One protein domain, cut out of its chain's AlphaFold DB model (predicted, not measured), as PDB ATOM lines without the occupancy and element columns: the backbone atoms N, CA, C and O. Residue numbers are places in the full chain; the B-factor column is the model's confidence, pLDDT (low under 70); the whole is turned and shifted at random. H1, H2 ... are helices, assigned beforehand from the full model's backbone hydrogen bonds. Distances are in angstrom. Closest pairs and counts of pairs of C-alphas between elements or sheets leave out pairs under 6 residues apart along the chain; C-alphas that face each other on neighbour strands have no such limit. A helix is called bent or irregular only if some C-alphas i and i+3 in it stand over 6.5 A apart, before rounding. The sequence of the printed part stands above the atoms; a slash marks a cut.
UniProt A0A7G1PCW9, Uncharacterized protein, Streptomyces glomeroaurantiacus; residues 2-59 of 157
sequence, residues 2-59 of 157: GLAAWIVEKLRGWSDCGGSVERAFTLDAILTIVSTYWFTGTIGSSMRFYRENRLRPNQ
ATOM      1  N   GLY A   2     256.955 258.795 161.649       94.44
ATOM      2  CA  GLY A   2     257.271 259.324 162.994       94.44
ATOM      3  C   GLY A   2     256.065 259.667 163.888       94.44
ATOM      4  O   GLY A   2     256.055 259.295 165.055       94.44
ATOM      5  N   LEU A   3     255.023 260.308 163.338       95.62
ATOM      6  CA  LEU A   3     253.818 260.683 164.100       95.62
ATOM      7  C   LEU A   3     253.111 259.469 164.720       95.62
ATOM      8  O   LEU A   3     252.829 259.459 165.914       95.62
ATOM      9  N   ALA A   4     252.842 258.448 163.904       96.19
ATOM     10  CA  ALA A   4     252.158 257.241 164.353       96.19
ATOM     11  C   ALA A   4     252.976 256.503 165.422       96.19
ATOM     12  O   ALA A   4     252.431 256.143 166.457       96.19
ATOM     13  N   ALA A   5     254.291 256.351 165.214       96.56
ATOM     14  CA  ALA A   5     255.171 255.721 166.195       96.56
ATOM     15  C   ALA A   5     255.160 256.467 167.541       96.56
ATOM     16  O   ALA A   5     255.030 255.839 168.588       96.56
ATOM     17  N   TRP A   6     255.229 257.802 167.510       96.19
ATOM     18  CA  TRP A   6     255.182 258.632 168.714       96.19
ATOM     19  C   TRP A   6     253.862 258.488 169.480       96.19
ATOM     20  O   TRP A   6     253.868 258.310 170.694       96.19
ATOM     21  N   ILE A   7     252.724 258.531 168.780       96.88
ATOM     22  CA  ILE A   7     251.400 258.391 169.406       96.88
ATOM     23  C   ILE A   7     251.219 256.983 169.988       96.88
ATOM     24  O   ILE A   7     250.826 256.840 171.145       96.88
ATOM     25  N   VAL A   8     251.531 255.941 169.212       96.44
ATOM     26  CA  VAL A   8     251.344 254.543 169.632       96.44
ATOM     27  C   VAL A   8     252.251 254.181 170.805       96.44
ATOM     28  O   VAL A   8     251.831 253.428 171.682       96.44
ATOM     29  N   GLU A   9     253.461 254.739 170.878       96.44
ATOM     30  CA  GLU A   9     254.335 254.550 172.037       96.44
ATOM     31  C   GLU A   9     253.673 255.043 173.331       96.44
ATOM     32  O   GLU A   9     253.676 254.307 174.316       96.44
ATOM     33  N   LYS A  10     253.012 256.210 173.317       95.69
ATOM     34  CA  LYS A  10     252.269 256.716 174.487       95.69
ATOM     35  C   LYS A  10     251.040 255.882 174.817       95.69
ATOM     36  O   LYS A  10     250.843 255.549 175.983       95.69
ATOM     37  N   LEU A  11     250.265 255.479 173.808       96.50
ATOM     38  CA  LEU A  11     249.126 254.576 174.013       96.50
ATOM     39  C   LEU A  11     249.575 253.265 174.664       96.50
ATOM     40  O   LEU A  11     248.949 252.796 175.607       96.50
ATOM     41  N   ARG A  12     250.695 252.688 174.227       95.81
ATOM     42  CA  ARG A  12     251.247 251.475 174.839       95.81
ATOM     43  C   ARG A  12     251.789 251.725 176.249       95.81
ATOM     44  O   ARG A  12     251.586 250.892 177.125       95.81
ATOM     45  N   GLY A  13     252.514 252.823 176.455       95.06
ATOM     46  CA  GLY A  13     253.230 253.102 177.700       95.06
ATOM     47  C   GLY A  13     252.344 253.545 178.863       95.06
ATOM     48  O   GLY A  13     252.703 253.302 180.011       95.06
ATOM     49  N   TRP A  14     251.211 254.192 178.585       96.06
ATOM     50  CA  TRP A  14     250.345 254.790 179.613       96.06
ATOM     51  C   TRP A  14     249.035 254.033 179.854       96.06
ATOM     52  O   TRP A  14     248.250 254.426 180.714       96.06
ATOM     53  N   SER A  15     248.796 252.949 179.119       95.94
ATOM     54  CA  SER A  15     247.577 252.142 179.249       95.94
ATOM     55  C   SER A  15     247.826 250.851 180.012       95.94
ATOM     56  O   SER A  15     248.924 250.286 179.988       95.94
ATOM     57  N   ASP A  16     246.767 250.299 180.590       94.62
ATOM     58  CA  ASP A  16     246.723 248.975 181.205       94.62
ATOM     59  C   ASP A  16     246.627 247.858 180.147       94.62
ATOM     60  O   ASP A  16     245.724 247.027 180.129       94.62
ATOM     61  N   CYS A  17     247.572 247.854 179.203       93.94
ATOM     62  CA  CYS A  17     247.559 246.965 178.037       93.94
ATOM     63  C   CYS A  17     248.518 245.764 178.159       93.94
ATOM     64  O   CYS A  17     248.607 244.919 177.265       93.94
ATOM     65  N   GLY A  18     249.284 245.680 179.253       91.06
ATOM     66  CA  GLY A  18     250.265 244.609 179.471       91.06
ATOM     67  C   GLY A  18     251.345 244.524 178.384       91.06
ATOM     68  O   GLY A  18     251.864 243.443 178.120       91.06
ATOM     69  N   GLY A  19     251.651 245.641 177.718       90.00
ATOM     70  CA  GLY A  19     252.668 245.731 176.669       90.00
ATOM     71  C   GLY A  19     252.170 245.490 175.240       90.00
ATOM     72  O   GLY A  19     252.947 245.745 174.317       90.00
ATOM     73  N   SER A  20     250.912 245.075 175.041       93.88
ATOM     74  CA  SER A  20     250.278 244.979 173.718       93.88
ATOM     75  C   SER A  20     249.119 245.965 173.604       93.88
ATOM     76  O   SER A  20     248.078 245.783 174.230       93.88
ATOM     77  N   VAL A  21     249.298 247.003 172.784       94.25
ATOM     78  CA  VAL A  21     248.336 248.111 172.635       94.25
ATOM     79  C   VAL A  21     246.960 247.642 172.142       94.25
ATOM     80  O   VAL A  21     245.942 248.188 172.553       94.25
ATOM     81  N   GLU A  22     246.923 246.571 171.347       93.31
ATOM     82  CA  GLU A  22     245.702 245.993 170.767       93.31
ATOM     83  C   GLU A  22     244.761 245.393 171.822       93.31
ATOM     84  O   GLU A  22     243.574 245.206 171.572       93.31
ATOM     85  N   ARG A  23     245.271 245.117 173.031       92.50
ATOM     86  CA  ARG A  23     244.446 244.671 174.160       92.50
ATOM     87  C   ARG A  23     243.595 245.788 174.757       92.50
ATOM     88  O   ARG A  23     242.589 245.488 175.390       92.50
ATOM     89  N   ALA A  24     244.029 247.037 174.601       93.69
ATOM     90  CA  ALA A  24     243.360 248.217 175.146       93.69
ATOM     91  C   ALA A  24     242.630 249.030 174.064       93.69
ATOM     92  O   ALA A  24     241.636 249.684 174.362       93.69
ATOM     93  N   PHE A  25     243.095 248.978 172.811       96.38
ATOM     94  CA  PHE A  25     242.547 249.774 171.713       96.38
ATOM     95  C   PHE A  25     242.415 248.956 170.436       96.38
ATOM     96  O   PHE A  25     243.312 248.200 170.073       96.38
ATOM     97  N   THR A  26     241.331 249.175 169.694       96.69
ATOM     98  CA  THR A  26     241.212 248.647 168.334       96.69
ATOM     99  C   THR A  26     242.148 249.393 167.383       96.69
ATOM    100  O   THR A  26     242.485 250.560 167.608       96.69
ATOM    101  N   LEU A  27     242.534 248.746 166.279       96.69
ATOM    102  CA  LEU A  27     243.340 249.394 165.244       96.69
ATOM    103  C   LEU A  27     242.651 250.654 164.699       96.69
ATOM    104  O   LEU A  27     243.297 251.688 164.554       96.69
ATOM    105  N   ASP A  28     241.335 250.599 164.485       98.00
ATOM    106  CA  ASP A  28     240.554 251.749 164.023       98.00
ATOM    107  C   ASP A  28     240.579 252.910 165.020       98.00
ATOM    108  O   ASP A  28     240.696 254.063 164.606       98.00
ATOM    109  N   ALA A  29     240.528 252.643 166.330       97.06
ATOM    110  CA  ALA A  29     240.642 253.693 167.341       97.06
ATOM    111  C   ALA A  29     242.026 254.360 167.298       97.06
ATOM    112  O   ALA A  29     242.127 255.589 167.317       97.06
ATOM    113  N   ILE A  30     243.092 253.563 167.169       97.19
ATOM    114  CA  ILE A  30     244.465 254.069 167.039       97.19
ATOM    115  C   ILE A  30     244.599 254.922 165.772       97.19
ATOM    116  O   ILE A  30     245.091 256.051 165.831       97.19
ATOM    117  N   LEU A  31     244.136 254.409 164.629       97.44
ATOM    118  CA  LEU A  31     244.188 255.122 163.355       97.44
ATOM    119  C   LEU A  31     243.344 256.393 163.393       97.44
ATOM    120  O   LEU A  31     243.802 257.418 162.909       97.44
ATOM    121  N   THR A  32     242.184 256.378 164.045       98.19
ATOM    122  CA  THR A  32     241.342 257.571 164.219       98.19
ATOM    123  C   THR A  32     242.092 258.678 164.960       98.19
ATOM    124  O   THR A  32     242.080 259.832 164.523       98.19
ATOM    125  N   ILE A  33     242.804 258.344 166.041       97.56
ATOM    126  CA  ILE A  33     243.631 259.311 166.779       97.56
ATOM    127  C   ILE A  33     244.745 259.850 165.872       97.56
ATOM    128  O   ILE A  33     244.894 261.065 165.731       97.56
ATOM    129  N   VAL A  34     245.501 258.968 165.210       97.81
ATOM    130  CA  VAL A  34     246.607 259.366 164.321       97.81
ATOM    131  C   VAL A  34     246.109 260.251 163.175       97.81
ATOM    132  O   VAL A  34     246.692 261.304 162.913       97.81
ATOM    133  N   SER A  35     245.013 259.863 162.525       98.25
ATOM    134  CA  SER A  35     244.371 260.600 161.437       98.25
ATOM    135  C   SER A  35     243.875 261.967 161.888       98.25
ATOM    136  O   SER A  35     244.048 262.935 161.152       98.25
ATOM    137  N   THR A  36     243.333 262.080 163.102       98.31
ATOM    138  CA  THR A  36     242.907 263.370 163.661       98.31
ATOM    139  C   THR A  36     244.080 264.346 163.718       98.31
ATOM    140  O   THR A  36     243.974 265.458 163.204       98.31
ATOM    141  N   TYR A  37     245.231 263.927 164.254       98.12
ATOM    142  CA  TYR A  37     246.435 264.766 164.288       98.12
ATOM    143  C   TYR A  37     247.014 265.047 162.902       98.12
ATOM    144  O   TYR A  37     247.487 266.156 162.645       98.12
ATOM    145  N   TRP A  38     246.987 264.051 162.016       97.81
ATOM    146  CA  TRP A  38     247.532 264.160 160.669       97.81
ATOM    147  C   TRP A  38     246.741 265.144 159.805       97.81
ATOM    148  O   TRP A  38     247.309 266.116 159.315       97.81
ATOM    149  N   PHE A  39     245.431 264.933 159.656       98.38
ATOM    150  CA  PHE A  39     244.597 265.738 158.761       98.38
ATOM    151  C   PHE A  39     244.409 267.171 159.251       98.38
ATOM    152  O   PHE A  39     244.252 268.077 158.438       98.38
ATOM    153  N   THR A  40     244.455 267.397 160.564       98.25
ATOM    154  CA  THR A  40     244.358 268.750 161.127       98.25
ATOM    155  C   THR A  40     245.708 269.467 161.213       98.25
ATOM    156  O   THR A  40     245.739 270.671 161.455       98.25
ATOM    157  N   GLY A  41     246.833 268.760 161.040       97.50
ATOM    158  CA  GLY A  41     248.175 269.336 161.172       97.50
ATOM    159  C   GLY A  41     248.507 269.823 162.589       97.50
ATOM    160  O   GLY A  41     249.291 270.756 162.759       97.50
ATOM    161  N   THR A  42     247.911 269.224 163.626       98.06
ATOM    162  CA  THR A  42     247.899 269.796 164.990       98.06
ATOM    163  C   THR A  42     248.949 269.246 165.950       98.06
ATOM    164  O   THR A  42     249.032 269.725 167.078       98.06
ATOM    165  N   ILE A  43     249.808 268.303 165.544       96.62
ATOM    166  CA  ILE A  43     250.802 267.723 166.473       96.62
ATOM    167  C   ILE A  43     251.737 268.787 167.080       96.62
ATOM    168  O   ILE A  43     252.052 268.746 168.267       96.62
ATOM    169  N   GLY A  44     252.140 269.786 166.289       96.44
ATOM    170  CA  GLY A  44     253.000 270.871 166.763       96.44
ATOM    171  C   GLY A  44     252.270 271.863 167.673       96.44
ATOM    172  O   GLY A  44     252.832 272.312 168.670       96.44
ATOM    173  N   SER A  45     251.014 272.204 167.362       97.62
ATOM    174  CA  SER A  45     250.227 273.125 168.189       97.62
ATOM    175  C   SER A  45     249.813 272.484 169.515       97.62
ATOM    176  O   SER A  45     249.913 273.149 170.544       97.62
ATOM    177  N   SER A  46     249.465 271.192 169.532       96.50
ATOM    178  CA  SER A  46     249.139 270.468 170.769       96.50
ATOM    179  C   SER A  46     250.330 270.364 171.724       96.50
ATOM    180  O   SER A  46     250.154 270.386 172.939       96.50
ATOM    181  N   MET A  47     251.560 270.294 171.200       96.31
ATOM    182  CA  MET A  47     252.772 270.250 172.024       96.31
ATOM    183  C   MET A  47     253.084 271.580 172.726       96.31
ATOM    184  O   MET A  47     253.751 271.574 173.761       96.31
ATOM    185  N   ARG A  48     252.584 272.722 172.229       96.00
ATOM    186  CA  ARG A  48     252.838 274.039 172.850       96.00
ATOM    187  C   ARG A  48     252.328 274.106 174.286       96.00
ATOM    188  O   ARG A  48     252.977 274.736 175.116       96.00
ATOM    189  N   PHE A  49     251.242 273.396 174.595       94.69
ATOM    190  CA  PHE A  49     250.700 273.317 175.953       94.69
ATOM    191  C   PHE A  49     251.744 272.853 176.980       94.69
ATOM    192  O   PHE A  49     251.823 273.420 178.064       94.69
ATOM    193  N   TYR A  50     252.611 271.895 176.630       93.81
ATOM    194  CA  TYR A  50     253.667 271.417 177.531       93.81
ATOM    195  C   TYR A  50     254.677 272.514 177.877       93.81
ATOM    196  O   TYR A  50     255.103 272.624 179.028       93.81
ATOM    197  N   ARG A  51     255.053 273.340 176.893       95.38
ATOM    198  CA  ARG A  51     255.943 274.485 177.114       95.38
ATOM    199  C   ARG A  51     255.278 275.511 178.022       95.38
ATOM    200  O   ARG A  51     255.895 275.930 178.995       95.38
ATOM    201  N   GLU A  52     254.039 275.891 177.723       95.19
ATOM    202  CA  GLU A  52     253.327 276.904 178.507       95.19
ATOM    203  C   GLU A  52     253.084 276.441 179.949       95.19
ATOM    204  O   GLU A  52     253.374 277.188 180.881       95.19
ATOM    205  N   ASN A  53     252.683 275.182 180.152       93.88
ATOM    206  CA  ASN A  53     252.529 274.595 181.485       93.88
ATOM    207  C   ASN A  53     253.862 274.520 182.251       93.88
ATOM    208  O   ASN A  53     253.894 274.679 183.464       93.88
ATOM    209  N   ARG A  54     254.994 274.321 181.563       94.19
ATOM    210  CA  ARG A  54     256.317 274.371 182.206       94.19
ATOM    211  C   ARG A  54     256.717 275.791 182.617       94.19
ATOM    212  O   ARG A  54     257.395 275.951 183.627       94.19
ATOM    213  N   LEU A  55     256.338 276.805 181.838       95.06
ATOM    214  CA  LEU A  55     256.618 278.212 182.149       95.06
ATOM    215  C   LEU A  55     255.704 278.761 183.246       95.06
ATOM    216  O   LEU A  55     256.110 279.651 183.991       95.06
ATOM    217  N   ARG A  56     254.475 278.250 183.329       91.75
ATOM    218  CA  ARG A  56     253.468 278.627 184.321       91.75
ATOM    219  C   ARG A  56     252.824 277.367 184.897       91.75
ATOM    220  O   ARG A  56     251.706 277.032 184.507       91.75
ATOM    221  N   PRO A  57     253.530 276.645 185.782       88.19
ATOM    222  CA  PRO A  57     252.974 275.449 186.391       88.19
ATOM    223  C   PRO A  57     251.772 275.815 187.258       88.19
ATOM    224  O   PRO A  57     251.768 276.854 187.920       88.19
ATOM    225  N   ASN A  58     250.779 274.930 187.294       82.56
ATOM    226  CA  ASN A  58     249.686 275.045 188.252       82.56
ATOM    227  C   ASN A  58     250.259 274.977 189.672       82.56
ATOM    228  O   ASN A  58     250.830 273.963 190.078       82.56
ATOM    229  N   GLN A  59     250.113 276.069 190.411       86.38
ATOM    230  CA  GLN A  59     250.531 276.189 191.798       86.38
ATOM    231  C   GLN A  59     249.354 276.730 192.591       86.38
ATOM    232  O   GLN A  59     248.776 277.746 192.218       86.38
TER     233      GLN A  59
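This is residues 2 to 59 of the 157 residues of an uncharacterized protein of Streptomyces glomeroaurantiacus (UniProt A0A7G1PCW9). Three helices make an open, L-like frame: H2 is the base, H1 packs slantwise on H2 through residues 3 to 8, and H3 turns off at a corner beyond the end of H2 as an arm. Residues 47 to 59, of which 47 to 55 belong to H3, stick out free, while the long link of residues 15 to 26 loops from the end of H1 back to the start of H2. The printed part has 58 residues, with three named helices in the order H1, H2, H3 and no named strand; its class is all helix. It is loose, with a radius of gyration of the C-alphas of 13.6 A, and spans 37 by 28 by 16 A.

H2, the longest helix by residues, holds residues 27 to 40 and measures 19.8 A from first to last C-alpha. H1 holds residues 2 to 14 and measures 18.6 A, beginning at C-alpha 2 (257.271, 259.324, 162.994). H3 holds residues 43 to 55 and measures 19.7 A, ending at C-alpha 55 (256.618, 278.212, 182.149). H3 is neither bent nor irregular, but only just: C-alphas 46 and 49 are 6.1 A apart.

H2 and H1 touch, H1 with residues 3 to 8 alone; the closest C-alphas are those of Ala 4 and Val 34, 5.9 A apart. They run opposite ways at a steep tilt of 49 degrees. H2 and H3 are close but not clearly touching, their closest C-alphas being those of Tyr 37 and Ile 43, 5.7 A apart. Their lines are about perpendicular, at 82 degrees. H1 and H3 are only just apart, at 8.0 A between their closest C-alphas. Every O i to N i+4 pair is within hydrogen-bond range in H1 and H2, and 5 of 9 are in H3.

The C-alphas of Leu 27 and Gln 59 are the two farthest apart, at 38.4 A. Without residues 47 to 59, the body spans 31 by 18 by 15 A. The link from H1 to H2 is long, with 12 residues, and that from H2 to H3 is tight, with 2. The printed part has no cut. The mean pLDDT of the printed part is 95.3, and no printed residue is under 70.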